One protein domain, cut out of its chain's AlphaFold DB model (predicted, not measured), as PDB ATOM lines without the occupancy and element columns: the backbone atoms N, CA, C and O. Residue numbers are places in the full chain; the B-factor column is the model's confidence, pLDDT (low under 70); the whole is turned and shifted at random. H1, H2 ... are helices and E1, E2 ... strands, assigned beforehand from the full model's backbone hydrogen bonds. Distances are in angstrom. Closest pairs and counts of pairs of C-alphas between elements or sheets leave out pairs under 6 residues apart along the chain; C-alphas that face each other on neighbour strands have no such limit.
ATOM      1  N   VAL A  44     215.374 146.088 197.544       68.88
ATOM      2  CA  VAL A  44     213.923 146.281 197.411       68.88
ATOM      3  C   VAL A  44     213.258 146.411 198.774       68.88
ATOM      4  O   VAL A  44     212.304 147.177 198.922       68.88
ATOM      5  N   CYS A  45     213.725 145.649 199.764       63.34
ATOM      6  CA  CYS A  45     213.064 145.550 201.068       63.34
ATOM      7  C   CYS A  45     213.959 145.838 202.278       63.34
ATOM      8  O   CYS A  45     213.441 145.842 203.395       63.34
ATOM      9  N   HIS A  46     215.253 146.098 202.067       62.66
ATOM     10  CA  HIS A  46     216.225 146.459 203.103       62.66
ATOM     11  C   HIS A  46     216.493 145.358 204.145       62.66
ATOM     12  O   HIS A  46     216.920 145.616 205.268       62.66
ATOM     13  N   MET A  47     216.213 144.102 203.789       60.25
ATOM     14  CA  MET A  47     216.512 142.951 204.640       60.25
ATOM     15  C   MET A  47     217.986 142.560 204.490       60.25
ATOM     16  O   MET A  47     218.501 142.500 203.375       60.25
ATOM     17  N   GLU A  48     218.657 142.269 205.607       67.69
ATOM     18  CA  GLU A  48     220.033 141.756 205.610       67.69
ATOM     19  C   GLU A  48     220.050 140.363 204.958       67.69
ATOM     20  O   GLU A  48     219.292 139.471 205.353       67.69
ATOM     21  N   VAL A  49     220.885 140.187 203.933       69.94
ATOM     22  CA  VAL A  49     220.986 138.955 203.143       69.94
ATOM     23  C   VAL A  49     222.407 138.412 203.182       69.94
ATOM     24  O   VAL A  49     223.395 139.146 203.132       69.94
ATOM     25  N   ASP A  50     222.515 137.090 203.281       66.75
ATOM     26  CA  ASP A  50     223.807 136.415 203.245       66.75
ATOM     27  C   ASP A  50     224.286 136.308 201.781       66.75
ATOM     28  O   ASP A  50     223.517 135.846 200.926       66.75
ATOM     29  N   PRO A  51     225.548 136.664 201.471       64.44
ATOM     30  CA  PRO A  51     226.120 136.532 200.131       64.44
ATOM     31  C   PRO A  51     226.110 135.105 199.571       64.44
ATOM     32  O   PRO A  51     226.428 134.922 198.402       64.44
ATOM     33  N   SER A  52     225.800 134.083 200.376       64.75
ATOM     34  CA  SER A  52     225.660 132.683 199.962       64.75
ATOM     35  C   SER A  52     224.249 132.302 199.480       64.75
ATOM     36  O   SER A  52     224.075 131.212 198.934       64.75
ATOM     37  N   TRP A  53     223.247 133.184 199.584       73.69
ATOM     38  CA  TRP A  53     221.854 132.877 199.213       73.69
ATOM     39  C   TRP A  53     221.628 132.723 197.705       73.69
ATOM     40  O   TRP A  53     222.420 133.181 196.887       73.69
ATOM     41  N   THR A  54     220.543 132.042 197.327       73.31
ATOM     42  CA  THR A  54     220.288 131.603 195.941       73.31
ATOM     43  C   THR A  54     219.737 132.703 195.027       73.31
ATOM     44  O   THR A  54     219.980 132.666 193.824       73.31
ATOM     45  N   TYR A  55     218.998 133.684 195.553       81.62
ATOM     46  CA  TYR A  55     218.381 134.726 194.728       81.62
ATOM     47  C   TYR A  55     219.377 135.856 194.471       81.62
ATOM     48  O   TYR A  55     219.592 136.696 195.342       81.62
ATOM     49  N   ARG A  56     219.990 135.873 193.284       84.19
ATOM     50  CA  ARG A  56     220.953 136.902 192.872       84.19
ATOM     51  C   ARG A  56     220.699 137.367 191.449       84.19
ATOM     52  O   ARG A  56     220.205 136.601 190.626       84.19
ATOM     53  N   MET A  57     221.071 138.607 191.170       82.75
ATOM     54  CA  MET A  57     221.058 139.185 189.831       82.75
ATOM     55  C   MET A  57     222.262 140.106 189.671       82.75
ATOM     56  O   MET A  57     222.633 140.816 190.603       82.75
ATOM     57  N   GLU A  58     222.864 140.096 188.490       83.19
ATOM     58  CA  GLU A  58     223.893 141.059 188.120       83.19
ATOM     59  C   GLU A  58     223.249 142.217 187.354       83.19
ATOM     60  O   GLU A  58     222.487 141.996 186.412       83.19
ATOM     61  N   TYR A  59     223.519 143.447 187.783       79.38
ATOM     62  CA  TYR A  59     223.047 144.664 187.124       79.38
ATOM     63  C   TYR A  59     224.163 145.712 187.180       79.38
ATOM     64  O   TYR A  59     224.742 145.937 188.241       79.38
ATOM     65  N   GLU A  60     224.514 146.299 186.030       75.31
ATOM     66  CA  GLU A  60     225.603 147.288 185.884       75.31
ATOM     67  C   GLU A  60     226.944 146.854 186.526       75.31
ATOM     68  O   GLU A  60     227.658 147.643 187.141       75.31
ATOM     69  N   GLY A  61     227.296 145.568 186.394       69.31
ATOM     70  CA  GLY A  61     228.569 145.012 186.876       69.31
ATOM     71  C   GLY A  61     228.655 144.794 188.393       69.31
ATOM     72  O   GLY A  61     229.737 144.515 188.909       69.31
ATOM     73  N   LYS A  62     227.535 144.914 189.122       73.38
ATOM     74  CA  LYS A  62     227.423 144.563 190.548       73.38
ATOM     75  C   LYS A  62     226.441 143.411 190.746       73.38
ATOM     76  O   LYS A  62     225.361 143.386 190.157       73.38
ATOM     77  N   THR A  63     226.802 142.458 191.608       79.81
ATOM     78  CA  THR A  63     225.915 141.354 192.003       79.81
ATOM     79  C   THR A  63     225.055 141.765 193.195       79.81
ATOM     80  O   THR A  63     225.570 142.002 194.285       79.81
ATOM     81  N   TYR A  64     223.742 141.809 192.993       80.56
ATOM     82  CA  TYR A  64     222.746 142.056 194.030       80.56
ATOM     83  C   TYR A  64     222.159 140.732 194.518       80.56
ATOM     84  O   TYR A  64     221.842 139.854 193.712       80.56
ATOM     85  N   THR A  65     222.007 140.590 195.835       80.62
ATOM     86  CA  THR A  65     221.411 139.409 196.480       80.62
ATOM     87  C   THR A  65     220.063 139.787 197.094       80.62
ATOM     88  O   THR A  65     219.912 140.883 197.628       80.62
ATOM     89  N   PHE A  66     219.078 138.892 197.016       82.00
ATOM     90  CA  PHE A  66     217.695 139.156 197.416       82.00
ATOM     91  C   PHE A  66     217.196 138.136 198.438       82.00
ATOM     92  O   PHE A  66     217.562 136.958 198.416       82.00
ATOM     93  N   CYS A  67     216.305 138.572 199.326       78.06
ATOM     94  CA  CYS A  67     215.751 137.721 200.375       78.06
ATOM     95  C   CYS A  67     214.711 136.724 199.847       78.06
ATOM     96  O   CYS A  67     214.513 135.653 200.421       78.06
ATOM     97  N   THR A  68     214.037 137.061 198.747       77.12
ATOM     98  CA  THR A  68     212.989 136.235 198.143       77.12
ATOM     99  C   THR A  68     212.982 136.371 196.625       77.12
ATOM    100  O   THR A  68     213.388 137.396 196.074       77.12
ATOM    101  N   LYS A  69     212.413 135.367 195.943       78.56
ATOM    102  CA  LYS A  69     212.131 135.416 194.501       78.56
ATOM    103  C   LYS A  69     211.314 136.654 194.105       78.56
ATOM    104  O   LYS A  69     211.588 137.259 193.079       78.56
ATOM    105  N   ARG A  70     210.372 137.076 194.958       71.25
ATOM    106  CA  ARG A  70     209.552 138.277 194.742       71.25
ATOM    107  C   ARG A  70     210.395 139.555 194.714       71.25
ATOM    108  O   ARG A  70     210.144 140.406 193.868       71.25
ATOM    109  N   CYS A  71     211.366 139.705 195.616       68.19
ATOM    110  CA  CYS A  71     212.260 140.869 195.619       68.19
ATOM    111  C   CYS A  71     213.154 140.887 194.377       68.19
ATOM    112  O   CYS A  71     213.279 141.933 193.751       68.19
ATOM    113  N   LEU A  72     213.671 139.728 193.959       83.12
ATOM    114  CA  LEU A  72     214.418 139.603 192.706       83.12
ATOM    115  C   LEU A  72     213.566 140.010 191.495       83.12
ATOM    116  O   LEU A  72     214.001 140.830 190.698       83.12
ATOM    117  N   GLU A  73     212.344 139.487 191.367       80.12
ATOM    118  CA  GLU A  73     211.438 139.826 190.257       80.12
ATOM    119  C   GLU A  73     211.024 141.306 190.278       80.12
ATOM    120  O   GLU A  73     210.919 141.936 189.229       80.12
ATOM    121  N   THR A  74     210.842 141.882 191.471       72.06
ATOM    122  CA  THR A  74     210.520 143.309 191.645       72.06
ATOM    123  C   THR A  74     211.695 144.202 191.245       72.06
ATOM    124  O   THR A  74     211.487 145.217 190.586       72.06
ATOM    125  N   PHE A  75     212.923 143.818 191.605       80.38
ATOM    126  CA  PHE A  75     214.136 144.511 191.179       80.38
ATOM    127  C   PHE A  75     214.346 144.381 189.668       80.38
ATOM    128  O   PHE A  75     214.595 145.377 189.004       80.38
ATOM    129  N   ALA A  76     214.176 143.181 189.109       83.94
ATOM    130  CA  ALA A  76     214.333 142.907 187.681       83.94
ATOM    131  C   ALA A  76     213.353 143.694 186.794       83.94
ATOM    132  O   ALA A  76     213.679 144.003 185.651       83.94
ATOM    133  N   ALA A  77     212.158 144.008 187.307       82.75
ATOM    134  CA  ALA A  77     211.139 144.752 186.573       82.75
ATOM    135  C   ALA A  77     211.474 146.244 186.398       82.75
ATOM    136  O   ALA A  77     211.062 146.843 185.406       82.75
ATOM    137  N   ASP A  78     212.192 146.847 187.350       76.06
ATOM    138  CA  ASP A  78     212.594 148.260 187.310       76.06
ATOM    139  C   ASP A  78     213.877 148.482 188.144       76.06
ATOM    140  O   ASP A  78     213.817 149.042 189.243       76.06
ATOM    141  N   PRO A  79     215.053 148.022 187.669       77.19
ATOM    142  CA  PRO A  79     216.285 148.060 188.463       77.19
ATOM    143  C   PRO A  79     216.734 149.491 188.779       77.19
ATOM    144  O   PRO A  79     217.186 149.786 189.887       77.19
ATOM    145  N   GLN A  80     216.542 150.414 187.831       69.69
ATOM    146  CA  GLN A  80     216.943 151.818 187.968       69.69
ATOM    147  C   GLN A  80     216.274 152.497 189.167       69.69
ATOM    148  O   GLN A  80     216.897 153.309 189.850       69.69
ATOM    149  N   ARG A  81     215.034 152.128 189.501       67.56
ATOM    150  CA  ARG A  81     214.334 152.657 190.678       67.56
ATOM    151  C   ARG A  81     215.051 152.388 192.004       67.56
ATOM    152  O   ARG A  81     214.897 153.195 192.925       67.56
ATOM    153  N   TYR A  82     215.784 151.282 192.105       66.62
ATOM    154  CA  TYR A  82     216.422 150.814 193.341       66.62
ATOM    155  C   TYR A  82     217.933 151.067 193.372       66.62
ATOM    156  O   TYR A  82     218.527 151.083 194.446       66.62
ATOM    157  N   VAL A  83     218.550 151.283 192.209       68.50
ATOM    158  CA  VAL A  83     219.996 151.523 192.073       68.50
ATOM    159  C   VAL A  83     220.332 153.021 192.079       68.50
ATOM    160  O   VAL A  83     221.418 153.412 192.505       68.50
ATOM    161  N   VAL A  84     219.390 153.886 191.686       65.56
ATOM    162  CA  VAL A  84     219.604 155.338 191.633       65.56
ATOM    163  C   VAL A  84     219.596 155.950 193.035       65.56
ATOM    164  O   VAL A  84     218.556 156.046 193.696       65.56
ATOM    165  N   GLN A  85     220.758 156.445 193.468       64.62
ATOM    166  CA  GLN A  85     220.871 157.249 194.681       64.62
ATOM    167  C   GLN A  85     220.005 158.509 194.562       64.62
ATOM    168  O   GLN A  85     220.062 159.241 193.575       64.62
ATOM    169  N   ARG A  86     219.183 158.780 195.579       73.38
ATOM    170  CA  ARG A  86     218.343 159.982 195.642       73.38
ATOM    171  C   ARG A  86     218.929 160.999 196.608       73.38
ATOM    172  O   ARG A  86     219.428 160.658 197.675       73.38
ATOM    173  N   CYS A  87     218.812 162.270 196.250       75.94
ATOM    174  CA  CYS A  87     219.277 163.379 197.066       75.94
ATOM    175  C   CYS A  87     218.461 163.451 198.362       75.94
ATOM    176  O   CYS A  87     217.246 163.640 198.309       75.94
ATOM    177  N   LEU A  88     219.119 163.391 199.523       73.25
ATOM    178  CA  LEU A  88     218.461 163.415 200.839       73.25
ATOM    179  C   LEU A  88     217.666 164.700 201.129       73.25
ATOM    180  O   LEU A  88     216.782 164.698 201.977       73.25
ATOM    181  N   VAL A  89     217.959 165.795 200.420       74.94
ATOM    182  CA  VAL A  89     217.310 167.096 200.644       74.94
ATOM    183  C   VAL A  89     216.028 167.263 199.822       74.94
ATOM    184  O   VAL A  89     215.063 167.846 200.301       74.94
ATOM    185  N   CYS A  90     215.991 166.757 198.585       78.88
ATOM    186  CA  CYS A  90     214.886 167.010 197.646       78.88
ATOM    187  C   CYS A  90     214.293 165.749 197.000       78.88
ATOM    188  O   CYS A  90     213.378 165.854 196.186       78.88
ATOM    189  N   SER A  91     214.816 164.565 197.328       69.88
ATOM    190  CA  SER A  91     214.386 163.248 196.827       69.88
ATOM    191  C   SER A  91     214.484 163.032 195.309       69.88
ATOM    192  O   SER A  91     213.972 162.031 194.801       69.88
ATOM    193  N   LYS A  92     215.152 163.930 194.574       78.94
ATOM    194  CA  LYS A  92     215.442 163.755 193.144       78.94
ATOM    195  C   LYS A  92     216.600 162.767 192.929       78.94
ATOM    196  O   LYS A  92     217.480 162.709 193.793       78.94
ATOM    197  N   PRO A  93     216.624 162.030 191.804       74.25
ATOM    198  CA  PRO A  93     217.790 161.268 191.358       74.25
ATOM    199  C   PRO A  93     219.073 162.097 191.431       74.25
ATOM    200  O   PRO A  93     219.070 163.274 191.057       74.25
ATOM    201  N   VAL A  94     220.146 161.498 191.930       75.38
ATOM    202  CA  VAL A  94     221.489 162.069 191.876       75.38
ATOM    203  C   VAL A  94     222.165 161.500 190.643       75.38
ATOM    204  O   VAL A  94     222.324 160.292 190.520       75.38
ATOM    205  N   ASP A  95     222.524 162.387 189.725       74.44
ATOM    206  CA  ASP A  95     223.396 162.063 188.604       74.44
ATOM    207  C   ASP A  95     224.835 161.951 189.127       74.44
ATOM    208  O   ASP A  95     225.345 162.909 189.718       74.44
ATOM    209  N   GLU A  96     225.476 160.793 188.940       61.22
ATOM    210  CA  GLU A  96     226.849 160.532 189.395       61.22
ATOM    211  C   GLU A  96     227.852 161.550 188.826       61.22
ATOM    212  O   GLU A  96     228.799 161.925 189.519       61.22
ATOM    213  N   ALA A  97     227.609 162.086 187.622       64.75
ATOM    214  CA  ALA A  97     228.474 163.089 186.994       64.75
ATOM    215  C   ALA A  97     228.408 164.474 187.672       64.75
ATOM    216  O   ALA A  97     229.354 165.259 187.587       64.75
ATOM    217  N   HIS A  98     227.313 164.772 188.377       68.38
ATOM    218  CA  HIS A  98     227.054 166.061 189.032       68.38
ATOM    219  C   HIS A  98     226.790 165.906 190.535       68.38
ATOM    220  O   HIS A  98     226.116 166.731 191.162       68.38
ATOM    221  N   ALA A  99     227.314 164.834 191.124       78.44
ATOM    222  CA  ALA A  99     227.098 164.489 192.514       78.44
ATOM    223  C   ALA A  99     227.986 165.325 193.451       78.44
ATOM    224  O   ALA A  99     229.197 165.449 193.273       78.44
ATOM    225  N   TYR A 100     227.387 165.882 194.502       85.69
ATOM    226  CA  TYR A 100     228.079 166.681 195.510       85.69
ATOM    227  C   TYR A 100     228.281 165.845 196.782       85.69
ATOM    228  O   TYR A 100     227.336 165.720 197.564       85.69
ATOM    229  N   PRO A 101     229.480 165.290 197.039       84.19
ATOM    230  CA  PRO A 101     229.698 164.379 198.158       84.19
ATOM    231  C   PRO A 101     229.781 165.112 199.502       84.19
ATOM    232  O   PRO A 101     230.477 166.129 199.658       84.19
ATOM    233  N   ALA A 102     229.117 164.575 200.517       79.56
ATOM    234  CA  ALA A 102     229.243 164.991 201.905       79.56
ATOM    235  C   ALA A 102     229.370 163.764 202.810       79.56
ATOM    236  O   ALA A 102     228.516 162.886 202.801       79.56
ATOM    237  N   THR A 103     230.439 163.719 203.602       73.19
ATOM    238  CA  THR A 103     230.678 162.624 204.544       73.19
ATOM    239  C   THR A 103     230.043 162.937 205.891       73.19
ATOM    240  O   THR A 103     230.213 164.042 206.412       73.19
ATOM    241  N   TYR A 104     229.329 161.965 206.453       63.28
ATOM    242  CA  TYR A 104     228.785 162.009 207.806       63.28
ATOM    243  C   TYR A 104     228.827 160.598 208.413       63.28
ATOM    244  O   TYR A 104     228.343 159.664 207.779       63.28
ATOM    245  N   LEU A 105     229.410 160.454 209.613       44.81
ATOM    246  CA  LEU A 105     229.575 159.171 210.327       44.81
ATOM    247  C   LEU A 105     230.132 158.050 209.426       44.81
ATOM    248  O   LEU A 105     229.511 157.004 209.275       44.81
ATOM    249  N   ASP A 106     231.264 158.315 208.768       47.50
ATOM    250  CA  ASP A 106     231.978 157.383 207.876       47.50
ATOM    251  C   ASP A 106     231.236 156.925 206.607       47.50
ATOM    252  O   ASP A 106     231.762 156.122 205.836       47.50
ATOM    253  N   HIS A 107     230.073 157.507 206.308       47.91
ATOM    254  CA  HIS A 107     229.361 157.308 205.046       47.91
ATOM    255  C   HIS A 107     229.393 158.571 204.182       47.91
ATOM    256  O   HIS A 107     229.129 159.682 204.650       47.91
ATOM    257  N   THR A 108     229.712 158.411 202.895       69.19
ATOM    258  CA  THR A 108     229.638 159.492 201.906       69.19
ATOM    259  C   THR A 108     228.266 159.501 201.249       69.19
ATOM    260  O   THR A 108     227.888 158.564 200.551       69.19
ATOM    261  N   TYR A 109     227.534 160.588 201.462       75.88
ATOM    262  CA  TYR A 109     226.244 160.848 200.842       75.88
ATOM    263  C   TYR A 109     226.431 161.749 199.630       75.88
ATOM    264  O   TYR A 109     227.187 162.721 199.678       75.88
ATOM    265  N   PHE A 110     225.708 161.457 198.556       82.62
ATOM    266  CA  PHE A 110     225.762 162.231 197.326       82.62
ATOM    267  C   PHE A 110     224.507 163.099 197.199       82.62
ATOM    268  O   PHE A 110     223.378 162.630 197.339       82.62
ATOM    269  N   LEU A 111     224.709 164.402 197.005       86.25
ATOM    270  CA  LEU A 111     223.644 165.401 196.925       86.25
ATOM    271  C   LEU A 111     223.569 165.955 195.499       86.25
ATOM    272  O   LEU A 111     224.583 166.049 194.819       86.25
ATOM    273  N   CYS A 112     222.386 166.376 195.044       87.12
ATOM    274  CA  CYS A 112     222.199 166.829 193.657       87.12
ATOM    275  C   CYS A 112     222.613 168.295 193.392       87.12
ATOM    276  O   CYS A 112     222.445 168.781 192.279       87.12
ATOM    277  N   SER A 113     223.061 169.049 194.406       89.75
ATOM    278  CA  SER A 113     223.534 170.434 194.239       89.75
ATOM    279  C   SER A 113     224.472 170.874 195.371       89.75
ATOM    280  O   SER A 113     224.393 170.362 196.493       89.75
ATOM    281  N   ALA A 114     225.313 171.884 195.113       87.81
ATOM    282  CA  ALA A 114     226.155 172.518 196.135       87.81
ATOM    283  C   ALA A 114     225.325 173.115 197.284       87.81
ATOM    284  O   ALA A 114     225.718 173.013 198.446       87.81
ATOM    285  N   ALA A 115     224.158 173.686 196.966       88.06
ATOM    286  CA  ALA A 115     223.223 174.216 197.953       88.06
ATOM    287  C   ALA A 115     222.703 173.103 198.874       88.06
ATOM    288  O   ALA A 115     222.796 173.236 200.087       88.06
ATOM    289  N   HIS A 116     222.264 171.966 198.323       87.25
ATOM    290  CA  HIS A 116     221.812 170.821 199.120       87.25
ATOM    291  C   HIS A 116     222.941 170.181 199.926       87.25
ATOM    292  O   HIS A 116     222.720 169.770 201.059       87.25
ATOM    293  N   ARG A 117     224.167 170.143 199.393       89.12
ATOM    294  CA  ARG A 117     225.354 169.735 200.154       89.12
ATOM    295  C   ARG A 117     225.599 170.664 201.342       89.12
ATOM    296  O   ARG A 117     225.928 170.178 202.418       89.12
ATOM    297  N   ALA A 118     225.451 171.977 201.164       83.56
ATOM    298  CA  ALA A 118     225.581 172.949 202.246       83.56
ATOM    299  C   ALA A 118     224.452 172.798 203.278       83.56
ATOM    300  O   ALA A 118     224.739 172.776 204.470       83.56
ATOM    301  N   THR A 119     223.203 172.598 202.840       83.12
ATOM    302  CA  THR A 119     222.065 172.309 203.731       83.12
ATOM    303  C   THR A 119     222.287 171.016 204.521       83.12
ATOM    304  O   THR A 119     222.109 171.008 205.734       83.12
ATOM    305  N   PHE A 120     222.746 169.950 203.859       79.06
ATOM    306  CA  PHE A 120     223.100 168.684 204.501       79.06
ATOM    307  C   PHE A 120     224.253 168.853 205.491       79.06
ATOM    308  O   PHE A 120     224.153 168.383 206.612       79.06
ATOM    309  N   LYS A 121     225.327 169.563 205.131       81.75
ATOM    310  CA  LYS A 121     226.460 169.816 206.038       81.75
ATOM    311  C   LYS A 121     226.109 170.722 207.221       81.75
ATOM    312  O   LYS A 121     226.769 170.616 208.249       81.75
ATOM    313  N   ALA A 122     225.122 171.604 207.075       78.00
ATOM    314  CA  ALA A 122     224.693 172.510 208.137       78.00
ATOM    315  C   ALA A 122     223.981 171.770 209.281       78.00
ATOM    316  O   ALA A 122     224.198 172.100 210.443       78.00
ATOM    317  N   ASP A 123     223.167 170.759 208.964       69.69
ATOM    318  CA  ASP A 123     222.509 169.901 209.960       69.69
ATOM    319  C   ASP A 123     222.299 168.477 209.397       69.69
ATOM    320  O   ASP A 123     221.173 168.122 209.028       69.69
ATOM    321  N   PRO A 124     223.358 167.643 209.309       61.81
ATOM    322  CA  PRO A 124     223.263 166.314 208.698       61.81
ATOM    323  C   PRO A 124     222.262 165.423 209.433       61.81
ATOM    324  O   PRO A 124     221.512 164.678 208.810       61.81
ATOM    325  N   ALA A 125     222.199 165.559 210.761       53.66
ATOM    326  CA  ALA A 125     221.319 164.787 211.629       53.66
ATOM    327  C   ALA A 125     219.828 165.028 211.332       53.66
ATOM    328  O   ALA A 125     219.024 164.103 211.469       53.66
ATOM    329  N   SER A 126     219.441 166.231 210.885       56.12
ATOM    330  CA  SER A 126     218.045 166.550 210.544       56.12
ATOM    331  C   SER A 126     217.459 165.683 209.431       56.12
ATOM    332  O   SER A 126     216.279 165.337 209.487       56.12
ATOM    333  N   PHE A 127     218.286 165.264 208.471       55.44
ATOM    334  CA  PHE A 127     217.880 164.421 207.343       55.44
ATOM    335  C   PHE A 127     217.654 162.961 207.740       55.44
ATOM    336  O   PHE A 127     217.066 162.196 206.980       55.44
ATOM    337  N   PHE A 128     218.053 162.601 208.958       54.38
ATOM    338  CA  PHE A 128     217.874 161.275 209.532       54.38
ATOM    339  C   PHE A 128     216.913 161.292 210.737       54.38
ATOM    340  O   PHE A 128     216.691 160.260 211.359       54.38
ATOM    341  N   MET A 129     216.261 162.423 211.057       35.84
ATOM    342  CA  MET A 129     215.372 162.540 212.230       35.84
ATOM    343  C   MET A 129     214.114 161.653 212.185       35.84
ATOM    344  O   MET A 129     213.494 161.409 213.220       35.84
TER     345      MET A 129
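Overview. This is residues 44 to 129 of the 704 residues of the protein "YHS domain-containing protein" of Planctomycetes bacterium (UniProt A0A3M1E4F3). Two small lobes stand at the two ends of an elongated shape, joined by a thin bridge: one lobe is the strand hairpin E1 and E2 with helix H1 beside E1, the other is the hairpin E3 and E4 with helix H3 packed mainly on E3 and short H4 after it. The short helix H2 sits in the bridge between the lobes, and the long link after it runs on into the second lobe. The printed part has 86 residues, with four named helices and four named strands in the order E1, E2, H1, H2, E3, E4, H3, H4; each of the two sheets is an antiparallel pair, and the class is mixed, helices and strands. The whole is loose, with a radius of gyration of the C-alphas of 15.3 A and spans of 43 by 24 by 19 A.

Along the chain. Residues 44 to 55 come first, with no named element. Find C-alpha 56 at (220.953, 136.902, 192.872), where E1, residues 56 to 59, begins; E2 follows as residues 62 to 65. H1 is residues 69 to 77, 12.3 A long, and H2 is residues 80 to 83. Look next for C-alpha 100 at (228.079, 166.681, 195.510): from there E3 runs to residue 104, 13.2 A, and E4, residues 107 to 111, covers 12.8 A. H3, residues 114 to 122, is 12.1 A long, and H4, residues 124 to 128, ends at C-alpha 128 at (217.874, 161.275, 209.532).

Arrangement. In the hairpin of E1 and E2, antiparallel at 152 degrees, look for N 57 and O 64, 2.9 A apart, within hydrogen-bond range. The closest C-alphas of E1 and H1 are those of Arg 56 and Leu 72, 7.1 A. H1 and H2 are close but not clearly touching, Phe 75 and Tyr 82 having the closest C-alphas at 7.0 A. The hairpin of E3 and E4 is antiparallel at 148 degrees, with N 102 and O 109 within hydrogen-bond range at 2.8 A. H3 comes closest to E3 at the C-alphas of Tyr 100 and Ala 114, 6.2 A. H3 and H4 are close but not clearly touching, the closest C-alphas being those of Phe 120 and Phe 127, 7.3 A. H1 and H3 are apart. In H1 and H3 every O i to N i+4 pair is within hydrogen-bond range; in H4 it is 0 of 1, with 2 of 2 O i to N i+3 pairs within range, and H2 is too short for an O i to N i+4 pair.

Size, cuts and confidence. The two C-alphas farthest apart are those of Thr 54 and Ala 122, 42.9 A. The printed part has no cut; the link from H2 to E3, 16 residues, is long, and the other links are tight. The mean pLDDT of the printed part is 73.1, and 33 residues are under 70, among them residues 44 to 52, 80 to 85, 104 to 108 and 123 to 129.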